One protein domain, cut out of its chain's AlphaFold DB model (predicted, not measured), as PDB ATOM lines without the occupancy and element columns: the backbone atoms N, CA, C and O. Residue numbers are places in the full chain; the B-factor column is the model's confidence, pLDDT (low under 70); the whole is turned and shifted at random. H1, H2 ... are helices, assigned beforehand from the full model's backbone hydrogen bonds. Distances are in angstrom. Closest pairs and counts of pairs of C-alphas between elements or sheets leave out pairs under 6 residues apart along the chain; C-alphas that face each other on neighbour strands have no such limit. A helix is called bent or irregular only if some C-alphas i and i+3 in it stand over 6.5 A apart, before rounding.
ATOM      1  N   VAL A   2      50.797  29.931  19.531       37.94
ATOM      2  CA  VAL A   2      49.862  31.067  19.623       37.94
ATOM      3  C   VAL A   2      48.602  30.582  20.341       37.94
ATOM      4  O   VAL A   2      48.037  29.568  19.940       37.94
ATOM      5  N   ALA A   3      48.180  31.263  21.410       43.03
ATOM      6  CA  ALA A   3      46.956  30.933  22.141       43.03
ATOM      7  C   ALA A   3      45.760  30.952  21.175       43.03
ATOM      8  O   ALA A   3      45.392  32.011  20.663       43.03
ATOM      9  N   LEU A   4      45.189  29.776  20.887       50.47
ATOM     10  CA  LEU A   4      44.114  29.659  19.910       50.47
ATOM     11  C   LEU A   4      42.900  30.486  20.373       50.47
ATOM     12  O   LEU A   4      42.430  30.299  21.500       50.47
ATOM     13  N   PRO A   5      42.327  31.347  19.508       58.06
ATOM     14  CA  PRO A   5      41.128  32.129  19.820       58.06
ATOM     15  C   PRO A   5      39.930  31.266  20.259       58.06
ATOM     16  O   PRO A   5      39.037  31.773  20.932       58.06
ATOM     17  N   GLY A   6      39.943  29.957  19.977       58.72
ATOM     18  CA  GLY A   6      38.953  28.989  20.459       58.72
ATOM     19  C   GLY A   6      38.818  28.920  21.985       58.72
ATOM     20  O   GLY A   6      37.701  28.811  22.485       58.72
ATOM     21  N   LEU A   7      39.906  29.092  22.746       60.31
ATOM     22  CA  LEU A   7      39.848  29.077  24.217       60.31
ATOM     23  C   LEU A   7      39.000  30.226  24.780       60.31
ATOM     24  O   LEU A   7      38.299  30.044  25.775       60.31
ATOM     25  N   LYS A   8      39.000  31.391  24.120       61.88
ATOM     26  CA  LYS A   8      38.151  32.527  24.514       61.88
ATOM     27  C   LYS A   8      36.668  32.215  24.303       61.88
ATOM     28  O   LYS A   8      35.854  32.539  25.164       61.88
ATOM     29  N   PHE A   9      36.318  31.551  23.203       69.75
ATOM     30  CA  PHE A   9      34.936  31.148  22.932       69.75
ATOM     31  C   PHE A   9      34.457  30.048  23.877       69.75
ATOM     32  O   PHE A   9      33.329  30.122  24.356       69.75
ATOM     33  N   ILE A  10      35.321  29.089  24.218       71.12
ATOM     34  CA  ILE A  10      35.018  28.057  25.216       71.12
ATOM     35  C   ILE A  10      34.785  28.704  26.583       71.12
ATOM     36  O   ILE A  10      33.781  28.416  27.228       71.12
ATOM     37  N   PHE A  11      35.635  29.646  26.995       66.31
ATOM     38  CA  PHE A  11      35.451  30.361  28.257       66.31
ATOM     39  C   PHE A  11      34.128  31.138  28.295       66.31
ATOM     40  O   PHE A  11      33.396  31.077  29.283       66.31
ATOM     41  N   LEU A  12      33.778  31.832  27.209       67.69
ATOM     42  CA  LEU A  12      32.498  32.532  27.102       67.69
ATOM     43  C   LEU A  12      31.310  31.561  27.096       67.69
ATOM     44  O   LEU A  12      30.314  31.839  27.757       67.69
ATOM     45  N   ALA A  13      31.414  30.413  26.428       72.12
ATOM     46  CA  ALA A  13      30.372  29.388  26.410       72.12
ATOM     47  C   ALA A  13      30.158  28.771  27.801       72.12
ATOM     48  O   ALA A  13      29.031  28.738  28.292       72.12
ATOM     49  N   VAL A  14      31.236  28.385  28.490       72.69
ATOM     50  CA  VAL A  14      31.193  27.902  29.879       72.69
ATOM     51  C   VAL A  14      30.592  28.972  30.792       72.69
ATOM     52  O   VAL A  14      29.736  28.678  31.625       72.69
ATOM     53  N   ARG A  15      30.950  30.245  30.595       68.56
ATOM     54  CA  ARG A  15      30.377  31.370  31.346       68.56
ATOM     55  C   ARG A  15      28.882  31.566  31.077       68.56
ATOM     56  O   ARG A  15      28.144  31.913  31.992       68.56
ATOM     57  N   GLN A  16      28.413  31.357  29.851       76.19
ATOM     58  CA  GLN A  16      26.986  31.459  29.523       76.19
ATOM     59  C   GLN A  16      26.186  30.278  30.090       76.19
ATOM     60  O   GLN A  16      25.095  30.490  30.611       76.19
ATOM     61  N   ILE A  17      26.743  29.063  30.072       74.12
ATOM     62  CA  ILE A  17      26.101  27.849  30.609       74.12
ATOM     63  C   ILE A  17      26.065  27.860  32.144       74.12
ATOM     64  O   ILE A  17      25.119  27.366  32.754       74.12
ATOM     65  N   THR A  18      27.056  28.470  32.793       70.75
ATOM     66  CA  THR A  18      27.094  28.580  34.260       70.75
ATOM     67  C   THR A  18      26.095  29.608  34.797       70.75
ATOM     68  O   THR A  18      25.527  29.388  35.862       70.75
ATOM     69  N   ARG A  19      25.769  30.682  34.062       70.31
ATOM     70  CA  ARG A  19      24.781  31.707  34.484       70.31
ATOM     71  C   ARG A  19      23.420  31.167  34.972       70.31
ATOM     72  O   ARG A  19      22.959  31.638  36.012       70.31
ATOM     73  N   PRO A  20      22.730  30.237  34.288       74.69
ATOM     74  CA  PRO A  20      21.470  29.681  34.787       74.69
ATOM     75  C   PRO A  20      21.653  28.824  36.046       74.69
ATOM     76  O   PRO A  20      20.869  28.963  36.985       74.69
ATOM     77  N   ALA A  21      22.718  28.015  36.119       68.06
ATOM     78  CA  ALA A  21      23.047  27.242  37.321       68.06
ATOM     79  C   ALA A  21      23.260  28.165  38.532       68.06
ATOM     80  O   ALA A  21      22.838  27.875  39.646       68.06
ATOM     81  N   VAL A  22      23.830  29.337  38.290       65.31
ATOM     82  CA  VAL A  22      24.078  30.364  39.302       65.31
ATOM     83  C   VAL A  22      22.811  31.024  39.754       65.31
ATOM     84  O   VAL A  22      22.615  31.169  40.949       65.31
ATOM     85  N   ARG A  23      21.932  31.416  38.831       69.81
ATOM     86  CA  ARG A  23      20.636  31.976  39.216       69.81
ATOM     87  C   ARG A  23      19.859  30.985  40.074       69.81
ATOM     88  O   ARG A  23      19.240  31.404  41.043       69.81
ATOM     89  N   ALA A  24      19.958  29.687  39.785       73.31
ATOM     90  CA  ALA A  24      19.379  28.647  40.625       73.31
ATOM     91  C   ALA A  24      20.065  28.550  42.002       73.31
ATOM     92  O   ALA A  24      19.373  28.490  43.015       73.31
ATOM     93  N   ILE A  25      21.401  28.586  42.069       69.69
ATOM     94  CA  ILE A  25      22.162  28.529  43.331       69.69
ATOM     95  C   ILE A  25      21.930  29.781  44.186       69.69
ATOM     96  O   ILE A  25      21.674  29.651  45.378       69.69
ATOM     97  N   VAL A  26      21.955  30.974  43.592       68.00
ATOM     98  CA  VAL A  26      21.696  32.267  44.243       68.00
ATOM     99  C   VAL A  26      20.248  32.357  44.697       68.00
ATOM    100  O   VAL A  26      19.995  32.739  45.833       68.00
ATOM    101  N   SER A  27      19.289  31.951  43.860       71.56
ATOM    102  CA  SER A  27      17.876  31.878  44.251       71.56
ATOM    103  C   SER A  27      17.690  30.933  45.442       71.56
ATOM    104  O   SER A  27      17.073  31.300  46.439       71.56
ATOM    105  N   ARG A  28      18.329  29.756  45.410       68.69
ATOM    106  CA  ARG A  28      18.298  28.771  46.501       68.69
ATOM    107  C   ARG A  28      19.083  29.200  47.745       68.69
ATOM    108  O   ARG A  28      18.773  28.754  48.841       68.69
ATOM    109  N   ALA A  29      20.103  30.040  47.606       66.31
ATOM    110  CA  ALA A  29      20.799  30.642  48.737       66.31
ATOM    111  C   ALA A  29      19.935  31.743  49.371       66.31
ATOM    112  O   ALA A  29      19.787  31.783  50.590       66.31
ATOM    113  N   ASN A  30      19.277  32.571  48.557       68.50
ATOM    114  CA  ASN A  30      18.410  33.658  49.011       68.50
ATOM    115  C   ASN A  30      17.132  33.182  49.715       68.50
ATOM    116  O   ASN A  30      16.566  33.934  50.506       68.50
ATOM    117  N   THR A  31      16.707  31.930  49.526       76.75
ATOM    118  CA  THR A  31      15.618  31.328  50.317       76.75
ATOM    119  C   THR A  31      16.026  30.970  51.756       76.75
ATOM    120  O   THR A  31      15.225  30.379  52.482       76.75
ATOM    121  N   LYS A  32      17.244  31.341  52.198       67.69
ATOM    122  CA  LYS A  32      17.789  31.201  53.568       67.69
ATOM    123  C   LYS A  32      17.740  29.782  54.150       67.69
ATOM    124  O   LYS A  32      17.900  29.595  55.354       67.69
ATOM    125  N   ARG A  33      17.525  28.761  53.317       58.56
ATOM    126  CA  ARG A  33      17.387  27.365  53.746       58.56
ATOM    127  C   ARG A  33      18.380  26.488  52.995       58.56
ATOM    128  O   ARG A  33      18.183  26.169  51.828       58.56
ATOM    129  N   GLY A  34      19.431  26.063  53.695       74.88
ATOM    130  CA  GLY A  34      20.287  24.959  53.264       74.88
ATOM    131  C   GLY A  34      21.790  25.224  53.336       74.88
ATOM    132  O   GLY A  34      22.258  26.341  53.552       74.88
ATOM    133  N   LEU A  35      22.547  24.150  53.105       80.88
ATOM    134  CA  LEU A  35      24.013  24.125  53.084       80.88
ATOM    135  C   LEU A  35      24.601  25.118  52.065       80.88
ATOM    136  O   LEU A  35      25.635  25.724  52.319       80.88
ATOM    137  N   THR A  36      23.902  25.354  50.953       80.44
ATOM    138  CA  THR A  36      24.300  26.305  49.904       80.44
ATOM    139  C   THR A  36      24.407  27.743  50.407       80.44
ATOM    140  O   THR A  36      25.338  28.441  50.020       80.44
ATOM    141  N   HIS A  37      23.508  28.184  51.294       81.94
ATOM    142  CA  HIS A  37      23.560  29.529  51.877       81.94
ATOM    143  C   HIS A  37      24.794  29.699  52.775       81.94
ATOM    144  O   HIS A  37      25.527  30.675  52.639       81.94
ATOM    145  N   SER A  38      25.079  28.705  53.626       83.88
ATOM    146  CA  SER A  38      26.274  28.700  54.485       83.88
ATOM    147  C   SER A  38      27.571  28.688  53.665       83.88
ATOM    148  O   SER A  38      28.484  29.470  53.930       83.88
ATOM    149  N   VAL A  39      27.624  27.873  52.606       86.38
ATOM    150  CA  VAL A  39      28.764  27.825  51.679       86.38
ATOM    151  C   VAL A  39      28.961  29.167  50.971       86.38
ATOM    152  O   VAL A  39      30.088  29.652  50.917       86.38
ATOM    153  N   CYS A  40      27.892  29.812  50.487       86.12
ATOM    154  CA  CYS A  40      27.996  31.132  49.857       86.12
ATOM    155  C   CYS A  40      28.470  32.199  50.851       86.12
ATOM    156  O   CYS A  40      29.322  33.006  50.506       86.12
ATOM    157  N   ILE A  41      28.006  32.175  52.103       86.06
ATOM    158  CA  ILE A  41      28.502  33.090  53.142       86.06
ATOM    159  C   ILE A  41      29.995  32.869  53.400       86.06
ATOM    160  O   ILE A  41      30.760  33.833  53.422       86.06
ATOM    161  N   GLY A  42      30.424  31.616  53.574       86.56
ATOM    162  CA  GLY A  42      31.830  31.276  53.798       86.56
ATOM    163  C   GLY A  42      32.721  31.732  52.643       86.56
ATOM    164  O   GLY A  42      33.711  32.430  52.863       86.56
ATOM    165  N   LEU A  43      32.326  31.416  51.407       88.12
ATOM    166  CA  LEU A  43      33.023  31.851  50.195       88.12
ATOM    167  C   LEU A  43      33.019  33.374  50.038       88.12
ATOM    168  O   LEU A  43      34.035  33.942  49.651       88.12
ATOM    169  N   GLY A  44      31.926  34.047  50.393       86.75
ATOM    170  CA  GLY A  44      31.832  35.503  50.391       86.75
ATOM    171  C   GLY A  44      32.846  36.153  51.329       86.75
ATOM    172  O   GLY A  44      33.519  37.104  50.938       86.75
ATOM    173  N   ARG A  45      33.034  35.605  52.539       88.12
ATOM    174  CA  ARG A  45      34.061  36.094  53.481       88.12
ATOM    175  C   ARG A  45      35.473  35.895  52.953       88.12
ATOM    176  O   ARG A  45      36.294  36.799  53.078       88.12
ATOM    177  N   VAL A  46      35.757  34.737  52.357       87.56
ATOM    178  CA  VAL A  46      37.065  34.469  51.736       87.56
ATOM    179  C   VAL A  46      37.312  35.434  50.578       87.56
ATOM    180  O   VAL A  46      38.380  36.039  50.518       87.56
ATOM    181  N   SER A  47      36.315  35.627  49.710       87.62
ATOM    182  CA  SER A  47      36.379  36.542  48.566       87.62
ATOM    183  C   SER A  47      36.707  37.969  49.009       87.62
ATOM    184  O   SER A  47      37.691  38.549  48.554       87.62
ATOM    185  N   LEU A  48      35.956  38.506  49.975       82.94
ATOM    186  CA  LEU A  48      36.181  39.850  50.514       82.94
ATOM    187  C   LEU A  48      37.530  39.967  51.239       82.94
ATOM    188  O   LEU A  48      38.222  40.975  51.101       82.94
ATOM    189  N   GLY A  49      37.938  38.921  51.964       83.88
ATOM    190  CA  GLY A  49      39.258  38.832  52.584       83.88
ATOM    191  C   GLY A  49      40.386  38.962  51.561       83.88
ATOM    192  O   GLY A  49      41.299  39.766  51.748       83.88
ATOM    193  N   MET A  50      40.304  38.211  50.459       83.56
ATOM    194  CA  MET A  50      41.280  38.252  49.365       83.56
ATOM    195  C   MET A  50      41.235  39.566  48.580       83.56
ATOM    196  O   MET A  50      42.274  40.091  48.197       83.56
ATOM    197  N   GLN A  51      40.056  40.140  48.350       82.44
ATOM    198  CA  GLN A  51      39.948  41.450  47.703       82.44
ATOM    199  C   GLN A  51      40.635  42.536  48.534       82.44
ATOM    200  O   GLN A  51      41.352  43.367  47.980       82.44
ATOM    201  N   GLY A  52      40.490  42.485  49.860       80.62
ATOM    202  CA  GLY A  52      41.191  43.385  50.768       80.62
ATOM    203  C   GLY A  52      42.713  43.266  50.674       80.62
ATOM    204  O   GLY A  52      43.403  44.285  50.636       80.62
ATOM    205  N   THR A  53      43.255  42.046  50.585       82.62
ATOM    206  CA  THR A  53      44.708  41.856  50.431       82.62
ATOM    207  C   THR A  53      45.219  42.327  49.078       82.62
ATOM    208  O   THR A  53      46.264  42.972  49.019       82.62
ATOM    209  N   ILE A  54      44.476  42.061  48.002       81.44
ATOM    210  CA  ILE A  54      44.818  42.517  46.651       81.44
ATOM    211  C   ILE A  54      44.792  44.047  46.578       81.44
ATOM    212  O   ILE A  54      45.698  44.639  45.994       81.44
ATOM    213  N   ALA A  55      43.798  44.697  47.188       80.19
ATOM    214  CA  ALA A  55      43.704  46.154  47.226       80.19
ATOM    215  C   ALA A  55      44.893  46.785  47.971       80.19
ATOM    216  O   ALA A  55      45.497  47.734  47.472       80.19
ATOM    217  N   GLU A  56      45.279  46.226  49.122       80.94
ATOM    218  CA  GLU A  56      46.466  46.670  49.863       80.94
ATOM    219  C   GLU A  56      47.760  46.453  49.069       80.94
ATOM    220  O   GLU A  56      48.586  47.359  48.975       80.94
ATOM    221  N   TRP A  57      47.924  45.303  48.412       81.81
ATOM    222  CA  TRP A  57      49.074  45.066  47.534       81.81
ATOM    223  C   TRP A  57      49.123  46.028  46.348       81.81
ATOM    224  O   TRP A  57      50.182  46.578  46.058       81.81
ATOM    225  N   SER A  58      47.987  46.287  45.700       81.94
ATOM    226  CA  SER A  58      47.899  47.254  44.604       81.94
ATOM    227  C   SER A  58      48.271  48.661  45.073       81.94
ATOM    228  O   SER A  58      48.985  49.379  44.374       81.94
ATOM    229  N   ARG A  59      47.836  49.051  46.276       80.56
ATOM    230  CA  ARG A  59      48.188  50.338  46.885       80.56
ATOM    231  C   ARG A  59      49.682  50.425  47.193       80.56
ATOM    232  O   ARG A  59      50.303  51.433  46.867       80.56
ATOM    233  N   GLN A  60      50.268  49.374  47.765       82.50
ATOM    234  CA  GLN A  60      51.710  49.302  48.022       82.50
ATOM    235  C   GLN A  60      52.521  49.375  46.725       82.50
ATOM    236  O   GLN A  60      53.541  50.064  46.661       82.50
ATOM    237  N   GLU A  61      52.071  48.698  45.670       81.75
ATOM    238  CA  GLU A  61      52.734  48.741  44.372       81.75
ATOM    239  C   GLU A  61      52.648  50.137  43.741       81.75
ATOM    240  O   GLU A  61      53.652  50.643  43.236       81.75
ATOM    241  N   GLN A  62      51.488  50.791  43.821       82.44
ATOM    242  CA  GLN A  62      51.308  52.151  43.324       82.44
ATOM    243  C   GLN A  62      52.186  53.155  44.081       82.44
ATOM    244  O   GLN A  62      52.920  53.913  43.448       82.44
ATOM    245  N   GLN A  63      52.222  53.090  45.414       84.31
ATOM    246  CA  GLN A  63      53.115  53.922  46.228       84.31
ATOM    247  C   GLN A  63      54.588  53.705  45.864       84.31
ATOM    248  O   GLN A  63      55.360  54.657  45.762       84.31
ATOM    249  N   LYS A  64      54.997  52.458  45.604       85.88
ATOM    250  CA  LYS A  64      56.362  52.145  45.163       85.88
ATOM    251  C   LYS A  64      56.678  52.735  43.785       85.88
ATOM    252  O   LYS A  64      57.820  53.131  43.552       85.88
ATOM    253  N   ARG A  65      55.704  52.797  42.870       82.38
ATOM    254  CA  ARG A  65      55.860  53.450  41.557       82.38
ATOM    255  C   ARG A  65      55.986  54.962  41.704       82.38
ATOM    256  O   ARG A  65      56.914  55.533  41.145       82.38
ATOM    257  N   GLU A  66      55.138  55.583  42.514       85.75
ATOM    258  CA  GLU A  66      55.194  57.023  42.795       85.75
ATOM    259  C   GLU A  66      56.524  57.419  43.449       85.75
ATOM    260  O   GLU A  66      57.163  58.371  43.014       85.75
ATOM    261  N   GLN A  67      57.029  56.631  44.404       87.44
ATOM    262  CA  GLN A  67      58.351  56.860  45.000       87.44
ATOM    263  C   GLN A  67      59.498  56.720  43.992       87.44
ATOM    264  O   GLN A  67      60.501  57.419  44.104       87.44
ATOM    265  N   ARG A  68      59.392  55.800  43.024       88.50
ATOM    266  CA  ARG A  68      60.397  55.661  41.959       88.50
ATOM    267  C   ARG A  68      60.388  56.872  41.036       88.50
ATOM    268  O   ARG A  68      61.459  57.396  40.759       88.50
ATOM    269  N   LEU A  69      59.203  57.336  40.644       90.12
ATOM    270  CA  LEU A  69      59.044  58.537  39.825       90.12
ATOM    271  C   LEU A  69      59.575  59.777  40.550       90.12
ATOM    272  O   LEU A  69      60.357  60.520  39.974       90.12
ATOM    273  N   GLN A  70      59.258  59.953  41.834       89.81
ATOM    274  CA  GLN A  70      59.793  61.062  42.633       89.81
ATOM    275  C   GLN A  70      61.320  61.014  42.750       89.81
ATOM    276  O   GLN A  70      61.980  62.037  42.592       89.81
ATOM    277  N   LYS A  71      61.903  59.827  42.977       91.25
ATOM    278  CA  LYS A  71      63.365  59.655  43.012       91.25
ATOM    279  C   LYS A  71      64.016  59.948  41.662       91.25
ATOM    280  O   LYS A  71      65.115  60.492  41.629       91.25
ATOM    281  N   GLU A  72      63.362  59.590  40.562       90.75
ATOM    282  CA  GLU A  72      63.840  59.876  39.210       90.75
ATOM    283  C   GLU A  72      63.740  61.369  38.875       90.75
ATOM    284  O   GLU A  72      64.696  61.939  38.355       90.75
ATOM    285  N   GLU A  73      62.642  62.032  39.241       91.75
ATOM    286  CA  GLU A  73      62.498  63.484  39.106       91.75
ATOM    287  C   GLU A  73      63.527  64.238  39.949       91.75
ATOM    288  O   GLU A  73      64.132  65.194  39.467       91.75
ATOM    289  N   GLU A  74      63.776  63.804  41.186       91.50
ATOM    290  CA  GLU A  74      64.812  64.385  42.040       91.50
ATOM    291  C   GLU A  74      66.211  64.161  41.448       91.50
ATOM    292  O   GLU A  74      67.016  65.090  41.397       91.50
ATOM    293  N   ALA A  75      66.499  62.962  40.931       91.25
ATOM    294  CA  ALA A  75      67.757  62.676  40.244       91.25
ATOM    295  C   ALA A  75      67.918  63.518  38.968       91.25
ATOM    296  O   ALA A  75      69.017  63.993  38.681       91.25
ATOM    297  N   ARG A  76      66.835  63.749  38.220       91.69
ATOM    298  CA  ARG A  76      66.837  64.609  37.033       91.69
ATOM    299  C   ARG A  76      67.080  66.069  37.402       91.69
ATOM    300  O   ARG A  76      67.902  66.705  36.754       91.69
ATOM    301  N   LYS A  77      66.435  66.582  38.455       91.75
ATOM    302  CA  LYS A  77      66.686  67.937  38.974       91.75
ATOM    303  C   LYS A  77      68.145  68.108  39.394       91.75
ATOM    304  O   LYS A  77      68.783  69.049  38.941       91.75
ATOM    305  N   LYS A  78      68.705  67.145  40.136       92.06
ATOM    306  CA  LYS A  78      70.126  67.158  40.531       92.06
ATOM    307  C   LYS A  78      71.076  67.165  39.331       92.06
ATOM    308  O   LYS A  78      72.068  67.879  39.365       92.06
ATOM    309  N   ARG A  79      70.771  66.419  38.262       90.88
ATOM    310  CA  ARG A  79      71.580  66.428  37.029       90.88
ATOM    311  C   ARG A  79      71.540  67.772  36.306       90.88
ATOM    312  O   ARG A  79      72.586  68.239  35.880       90.88
ATOM    313  N   VAL A  80      70.363  68.393  36.202       91.06
ATOM    314  CA  VAL A  80      70.218  69.722  35.581       91.06
ATOM    315  C   VAL A  80      70.941  70.789  36.403       91.06
ATOM    316  O   VAL A  80      71.629  71.631  35.839       91.06
ATOM    317  N   GLU A  81      70.837  70.737  37.734       90.00
ATOM    318  CA  GLU A  81      71.590  71.631  38.621       90.00
ATOM    319  C   GLU A  81      73.108  71.423  38.480       90.00
ATOM    320  O   GLU A  81      73.854  72.397  38.397       90.00
ATOM    321  N   GLU A  82      73.579  70.176  38.388       89.69
ATOM    322  CA  GLU A  82      75.001  69.869  38.187       89.69
ATOM    323  C   GLU A  82      75.515  70.328  36.809       89.69
ATOM    324  O   GLU A  82      76.628  70.851  36.715       89.69
ATOM    325  N   GLU A  83      74.726  70.171  35.742       89.19
ATOM    326  CA  GLU A  83      75.056  70.688  34.407       89.19
ATOM    327  C   GLU A  83      75.094  72.219  34.379       89.19
ATOM    328  O   GLU A  83      76.062  72.780  33.870       89.19
ATOM    329  N   ALA A  84      74.125  72.899  34.999       89.50
ATOM    330  CA  ALA A  84      74.103  74.360  35.073       89.50
ATOM    331  C   ALA A  84      75.324  74.924  35.823       89.50
ATOM    332  O   ALA A  84      75.902  75.930  35.411       89.50
ATOM    333  N   VAL A  85      75.768  74.262  36.898       89.69
ATOM    334  CA  VAL A  85      76.992  74.652  37.621       89.69
ATOM    335  C   VAL A  85      78.240  74.433  36.760       89.69
ATOM    336  O   VAL A  85      79.145  75.268  36.766       89.69
ATOM    337  N   LYS A  86      78.307  73.340  35.986       88.38
ATOM    338  CA  LYS A  86      79.426  73.088  35.059       88.38
ATOM    339  C   LYS A  86      79.483  74.111  33.928       88.38
ATOM    340  O   LYS A  86      80.582  74.520  33.560       88.38
ATOM    341  N   GLU A  87      78.337  74.532  33.400       86.38
ATOM    342  CA  GLU A  87      78.250  75.563  32.362       86.38
ATOM    343  C   GLU A  87      78.730  76.924  32.888       86.38
ATOM    344  O   GLU A  87      79.614  77.529  32.284       86.38
ATOM    345  N   GLN A  88      78.281  77.334  34.082       83.81
ATOM    346  CA  GLN A  88      78.759  78.566  34.727       83.81
ATOM    347  C   GLN A  88      80.279  78.562  34.953       83.81
ATOM    348  O   GLN A  88      80.951  79.553  34.670       83.81
ATOM    349  N   LEU A  89      80.846  77.435  35.399       84.06
ATOM    350  CA  LEU A  89      82.296  77.285  35.577       84.06
ATOM    351  C   LEU A  89      83.070  77.292  34.248       84.06
ATOM    352  O   LEU A  89      84.225  77.719  34.207       84.06
ATOM    353  N   ALA A  90      82.476  76.792  33.162       84.56
ATOM    354  CA  ALA A  90      83.099  76.809  31.841       84.56
ATOM    355  C   ALA A  90      83.136  78.227  31.251       84.56
ATOM    356  O   ALA A  90      84.142  78.614  30.651       84.56
ATOM    357  N   ASP A  91      82.079  79.009  31.457       83.25
ATOM    358  CA  ASP A  91      82.011  80.397  31.003       83.25
ATOM    359  C   ASP A  91      82.944  81.314  31.802       83.25
ATOM    360  O   ASP A  91      83.613  82.166  31.213       83.25
ATOM    361  N   GLU A  92      83.090  81.091  33.113       82.94
ATOM    362  CA  GLU A  92      84.057  81.817  33.946       82.94
ATOM    363  C   GLU A  92      85.506  81.556  33.498       82.94
ATOM    364  O   GLU A  92      86.285  82.494  33.321       82.94
ATOM    365  N   LYS A  93      85.853  80.299  33.181       81.31
ATOM    366  CA  LYS A  93      87.180  79.952  32.639       81.31
ATOM    367  C   LYS A  93      87.458  80.593  31.280       81.31
ATOM    368  O   LYS A  93      88.561  81.087  31.057       81.31
ATOM    369  N   LYS A  94      86.470  80.633  30.381       79.44
ATOM    370  CA  LYS A  94      86.607  81.319  29.083       79.44
ATOM    371  C   LYS A  94      86.780  82.831  29.245       79.44
ATOM    372  O   LYS A  94      87.487  83.452  28.451       79.44
ATOM    373  N   TYR A 225      53.490  47.903  58.506       52.28
ATOM    374  CA  TYR A 225      53.466  46.814  57.540       52.28
ATOM    375  C   TYR A 225      52.367  45.861  58.014       52.28
ATOM    376  O   TYR A 225      52.608  44.957  58.811       52.28
ATOM    377  N   ARG A 226      51.118  46.117  57.616       65.88
ATOM    378  CA  ARG A 226      50.039  45.171  57.851       65.88
ATOM    379  C   ARG A 226      50.383  43.970  56.996       65.88
ATOM    380  O   ARG A 226      50.482  44.087  55.773       65.88
ATOM    381  N   SER A 227      50.621  42.836  57.649       79.50
ATOM    382  CA  SER A 227      50.811  41.586  56.933       79.50
ATOM    383  C   SER A 227      49.591  41.364  56.042       79.50
ATOM    384  O   SER A 227      48.463  41.673  56.437       79.50
ATOM    385  N   SER A 228      49.792  40.812  54.847       77.38
ATOM    386  CA  SER A 228      48.675  40.401  53.989       77.38
ATOM    387  C   SER A 228      47.713  39.483  54.750       77.38
ATOM    388  O   SER A 228      46.504  39.554  54.555       77.38
ATOM    389  N   TYR A 229      48.226  38.697  55.697       80.69
ATOM    390  CA  TYR A 229      47.411  37.885  56.590       80.69
ATOM    391  C   TYR A 229      46.541  38.709  57.557       80.69
ATOM    392  O   TYR A 229      45.381  38.367  57.771       80.69
ATOM    393  N   ASP A 230      47.046  39.821  58.096       83.94
ATOM    394  CA  ASP A 230      46.279  40.684  59.006       83.94
ATOM    395  C   ASP A 230      45.169  41.426  58.263       83.94
ATOM    396  O   ASP A 230      44.044  41.526  58.752       83.94
ATOM    397  N   VAL A 231      45.462  41.896  57.047       83.44
ATOM    398  CA  VAL A 231      44.473  42.505  56.146       83.44
ATOM    399  C   VAL A 231      43.402  41.486  55.772       83.44
ATOM    400  O   VAL A 231      42.210  41.798  55.822       83.44
ATOM    401  N   PHE A 232      43.811  40.260  55.439       84.69
ATOM    402  CA  PHE A 232      42.884  39.171  55.161       84.69
ATOM    403  C   PHE A 232      41.988  38.910  56.368       84.69
ATOM    404  O   PHE A 232      40.771  38.924  56.236       84.69
ATOM    405  N   ARG A 233      42.571  38.718  57.555       86.75
ATOM    406  CA  ARG A 233      41.836  38.399  58.782       86.75
ATOM    407  C   ARG A 233      40.869  39.514  59.171       86.75
ATOM    408  O   ARG A 233      39.734  39.223  59.535       86.75
ATOM    409  N   HIS A 234      41.296  40.770  59.070       84.06
ATOM    410  CA  HIS A 234      40.448  41.924  59.351       84.06
ATOM    411  C   HIS A 234      39.225  41.955  58.430       84.06
ATOM    412  O   HIS A 234      38.100  42.095  58.899       84.06
ATOM    413  N   ASN A 235      39.425  41.766  57.125       82.44
ATOM    414  CA  ASN A 235      38.328  41.761  56.157       82.44
ATOM    415  C   ASN A 235      37.477  40.485  56.243       82.44
ATOM    416  O   ASN A 235      36.264  40.545  56.096       82.44
ATOM    417  N   PHE A 236      38.069  39.339  56.566       85.12
ATOM    418  CA  PHE A 236      37.350  38.079  56.747       85.12
ATOM    419  C   PHE A 236      36.419  38.102  57.970       85.12
ATOM    420  O   PHE A 236      35.329  37.528  57.935       85.12
ATOM    421  N   LEU A 237      36.845  38.754  59.058       84.75
ATOM    422  CA  LEU A 237      36.081  38.879  60.305       84.75
ATOM    423  C   LEU A 237      35.180  40.122  60.347       84.75
ATOM    424  O   LEU A 237      34.394  40.266  61.282       84.75
ATOM    425  N   SER A 238      35.286  41.010  59.359       82.88
ATOM    426  CA  SER A 238      34.496  42.236  59.305       82.88
ATOM    427  C   SER A 238      32.995  41.923  59.180       82.88
ATOM    428  O   SER A 238      32.604  41.048  58.395       82.88
ATOM    429  N   PRO A 239      32.127  42.626  59.929       83.81
ATOM    430  CA  PRO A 239      30.688  42.447  59.843       83.81
ATOM    431  C   PRO A 239      30.164  43.050  58.535       83.81
ATOM    432  O   PRO A 239      29.902  44.246  58.429       83.81
ATOM    433  N   PHE A 240      30.003  42.205  57.520       84.00
ATOM    434  CA  PHE A 240      29.367  42.571  56.259       84.00
ATOM    435  C   PHE A 240      27.899  42.108  56.226       84.00
ATOM    436  O   PHE A 240      27.560  41.087  56.832       84.00
ATOM    437  N   PRO A 241      27.010  42.824  55.513       87.56
ATOM    438  CA  PRO A 241      25.609  42.430  55.400       87.56
ATOM    439  C   PRO A 241      25.481  41.110  54.633       87.56
ATOM    440  O   PRO A 241      26.025  40.984  53.536       87.56
ATOM    441  N   GLU A 242      24.716  40.152  55.174       84.31
ATOM    442  CA  GLU A 242      24.598  38.774  54.656       84.31
ATOM    443  C   GLU A 242      24.357  38.705  53.146       84.31
ATOM    444  O   GLU A 242      25.021  37.942  52.450       84.31
ATOM    445  N   LYS A 243      23.470  39.561  52.627       82.88
ATOM    446  CA  LYS A 243      23.151  39.630  51.195       82.88
ATOM    447  C   LYS A 243      24.398  39.854  50.330       82.88
ATOM    448  O   LYS A 243      24.575  39.168  49.333       82.88
ATOM    449  N   ARG A 244      25.308  40.743  50.753       83.75
ATOM    450  CA  ARG A 244      26.562  40.994  50.025       83.75
ATOM    451  C   ARG A 244      27.512  39.799  50.078       83.75
ATOM    452  O   ARG A 244      28.191  39.548  49.090       83.75
ATOM    453  N   LEU A 245      27.562  39.059  51.192       85.25
ATOM    454  CA  LEU A 245      28.387  37.846  51.265       85.25
ATOM    455  C   LEU A 245      27.836  36.756  50.353       85.25
ATOM    456  O   LEU A 245      28.614  36.084  49.688       85.25
ATOM    457  N   VAL A 246      26.515  36.572  50.326       86.00
ATOM    458  CA  VAL A 246      25.876  35.568  49.470       86.00
ATOM    459  C   VAL A 246      26.125  35.885  47.998       86.00
ATOM    460  O   VAL A 246      26.532  34.990  47.261       86.00
ATOM    461  N   ASP A 247      25.969  37.146  47.590       83.31
ATOM    462  CA  ASP A 247      26.222  37.579  46.214       83.31
ATOM    463  C   ASP A 247      27.707  37.405  45.834       83.31
ATOM    464  O   ASP A 247      28.018  36.754  44.837       83.31
ATOM    465  N   ALA A 248      28.637  37.884  46.670       85.38
ATOM    466  CA  ALA A 248      30.078  37.745  46.430       85.38
ATOM    467  C   ALA A 248      30.548  36.278  46.440       85.38
ATOM    468  O   ALA A 248      31.414  35.882  45.660       85.38
ATOM    469  N   GLY A 249      29.981  35.454  47.323       85.69
ATOM    470  CA  GLY A 249      30.282  34.029  47.406       85.69
ATOM    471  C   GLY A 249      29.724  33.242  46.228       85.69
ATOM    472  O   GLY A 249      30.382  32.323  45.744       85.69
ATOM    473  N   ALA A 250      28.549  33.622  45.725       83.44
ATOM    474  CA  ALA A 250      28.001  33.046  44.510       83.44
ATOM    475  C   ALA A 250      28.854  33.401  43.290       83.44
ATOM    476  O   ALA A 250      29.152  32.512  42.499       83.44
ATOM    477  N   GLU A 251      29.302  34.650  43.158       82.69
ATOM    478  CA  GLU A 251      30.240  35.046  42.101       82.69
ATOM    479  C   GLU A 251      31.554  34.258  42.169       82.69
ATOM    480  O   GLU A 251      32.022  33.760  41.144       82.69
ATOM    481  N   LEU A 252      32.112  34.052  43.367       86.25
ATOM    482  CA  LEU A 252      33.319  33.240  43.534       86.25
ATOM    483  C   LEU A 252      33.078  31.767  43.161       86.25
ATOM    484  O   LEU A 252      33.920  31.140  42.522       86.25
ATOM    485  N   LEU A 253      31.922  31.208  43.526       84.12
ATOM    486  CA  LEU A 253      31.554  29.829  43.200       84.12
ATOM    487  C   LEU A 253      31.426  29.616  41.682       84.12
ATOM    488  O   LEU A 253      31.808  28.561  41.177       84.12
ATOM    489  N   ILE A 254      30.949  30.622  40.942       80.56
ATOM    490  CA  ILE A 254      30.928  30.617  39.467       80.56
ATOM    491  C   ILE A 254      32.317  30.492  38.910       80.56
ATOM    492  O   ILE A 254      32.572  29.676  38.028       80.56
ATOM    493  N   GLU A 255      33.182  31.378  39.380       83.75
ATOM    494  CA  GLU A 255      34.524  31.493  38.869       83.75
ATOM    495  C   GLU A 255      35.296  30.202  39.162       83.75
ATOM    496  O   GLU A 255      35.929  29.655  38.261       83.75
ATOM    497  N   LEU A 256      35.114  29.625  40.352       84.56
ATOM    498  CA  LEU A 256      35.670  28.324  40.708       84.56
ATOM    499  C   LEU A 256      35.156  27.196  39.802       84.56
ATOM    500  O   LEU A 256      35.953  26.400  39.310       84.56
ATOM    501  N   LEU A 257      33.845  27.127  39.544       83.00
ATOM    502  CA  LEU A 257      33.275  26.126  38.633       83.00
ATOM    503  C   LEU A 257      33.793  26.298  37.203       83.00
ATOM    504  O   LEU A 257      34.117  25.311  36.547       83.00
ATOM    505  N   ALA A 258      33.905  27.537  36.725       82.31
ATOM    506  CA  ALA A 258      34.449  27.826  35.407       82.31
ATOM    507  C   ALA A 258      35.916  27.384  35.305       82.31
ATOM    508  O   ALA A 258      36.277  26.712  34.338       82.31
ATOM    509  N   TYR A 259      36.747  27.681  36.310       84.94
ATOM    510  CA  TYR A 259      38.131  27.209  36.342       84.94
ATOM    511  C   TYR A 259      38.228  25.690  36.445       84.94
ATOM    512  O   TYR A 259      39.091  25.110  35.794       84.94
ATOM    513  N   LEU A 260      37.334  25.033  37.185       86.75
ATOM    514  CA  LEU A 260      37.295  23.575  37.264       86.75
ATOM    515  C   LEU A 260      36.983  22.955  35.898       86.75
ATOM    516  O   LEU A 260      37.668  22.025  35.483       86.75
TER     517      LEU A 260
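AT A GLANCE: This is residues 2 to 94 and 225 to 260 of the 415 residues of the protein "Optic atrophy 3 protein (OPA3), putative" of Angomonas deanei (UniProt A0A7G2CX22). One very long helix, H2, makes the length of this model: residues 61 to 94 of it stick out free as a long arm, while the shorter helices H1, H3 and H4 gather round its other part. There H4 crosses H2 nearly at a right angle, the arm H1b of the bent helix H1 runs side by side with H4 and makes a corner with the beginning of H2, and H3 packs on H2 farther along. The printed part has 129 residues with four named helices, in the order H1, H2, H3, H4, and no named strand: the class is all helix. The whole is extended, with a radius of gyration of the C-alphas of 26.3 A and spans of 90 by 43 by 18 A.

HOW THE PARTS SIT: H2, residues 35 to 94, touches H4, residues 242 to 260, with its residues 37 to 48 alone. Their lines are about perpendicular at 82 degrees, and their closest C-alphas, of Gly 44 and Gly 249, are 3.7 A apart. H2 touches H3, residues 228 to 237, with its residues 45 to 57 alone, at a steep tilt of 38 degrees, opposite ways; the closest C-alphas, of Gly 49 and Phe 232, are 4.5 A apart. H1, residues 6 to 30, was assigned by its hydrogen bonds as one helix but is bent, with C-alphas 17 and 20 being 6.5 A apart; its arms H1a, residues 6 to 17, and H1b, residues 20 to 30, stand at a steep tilt of 41 degrees. H1b touches H4 at a shallow tilt of 30 degrees, opposite ways, closest at the C-alphas of Val 26 and Ala 250, 6.4 A apart. H1b touches residues 36 to 40 of H2, with the C-alphas of Ala 29 and His 37 closest at 4.3 A; the two are about perpendicular at 73 degrees, only just more than steep. H1a and H4 only just touch, with 3 pairs of C-alphas within 8 A, the closest being Val 14 and Ala 258 at 6.4 A. H3 is apart from H4 and from both arms of H1. In H1a, H1b, H2, H3 and H4 every O i to N i+4 pair is within hydrogen-bond range.

IN THESE COORDINATES: H2 runs 88.1 A from C-alpha 35 at (24.013, 24.125, 53.084) to C-alpha 94 at (86.607, 81.319, 29.083). H4 measures 26.4 A and ends at C-alpha 260, (37.295, 23.575, 37.264). H1a is 16.4 A long, H1b 15.1 A and H3 14.2 A.

THE WHOLE: The two C-alphas farthest apart, of Arg 33 and Lys 94, are 91.2 A apart. Residues 2 to 10, of which 6 to 10 belong to H1, also stand free. Residues 95 to 224 are not printed, and C-alphas 94 and 225 are 55.7 A apart across the cut. The links H1 to H2 and H3 to H4 are tight. The mean pLDDT of the printed part is 79.9, with 23 residues under 70, among them residues 2 to 9, 28 to 30 and 225 to 226.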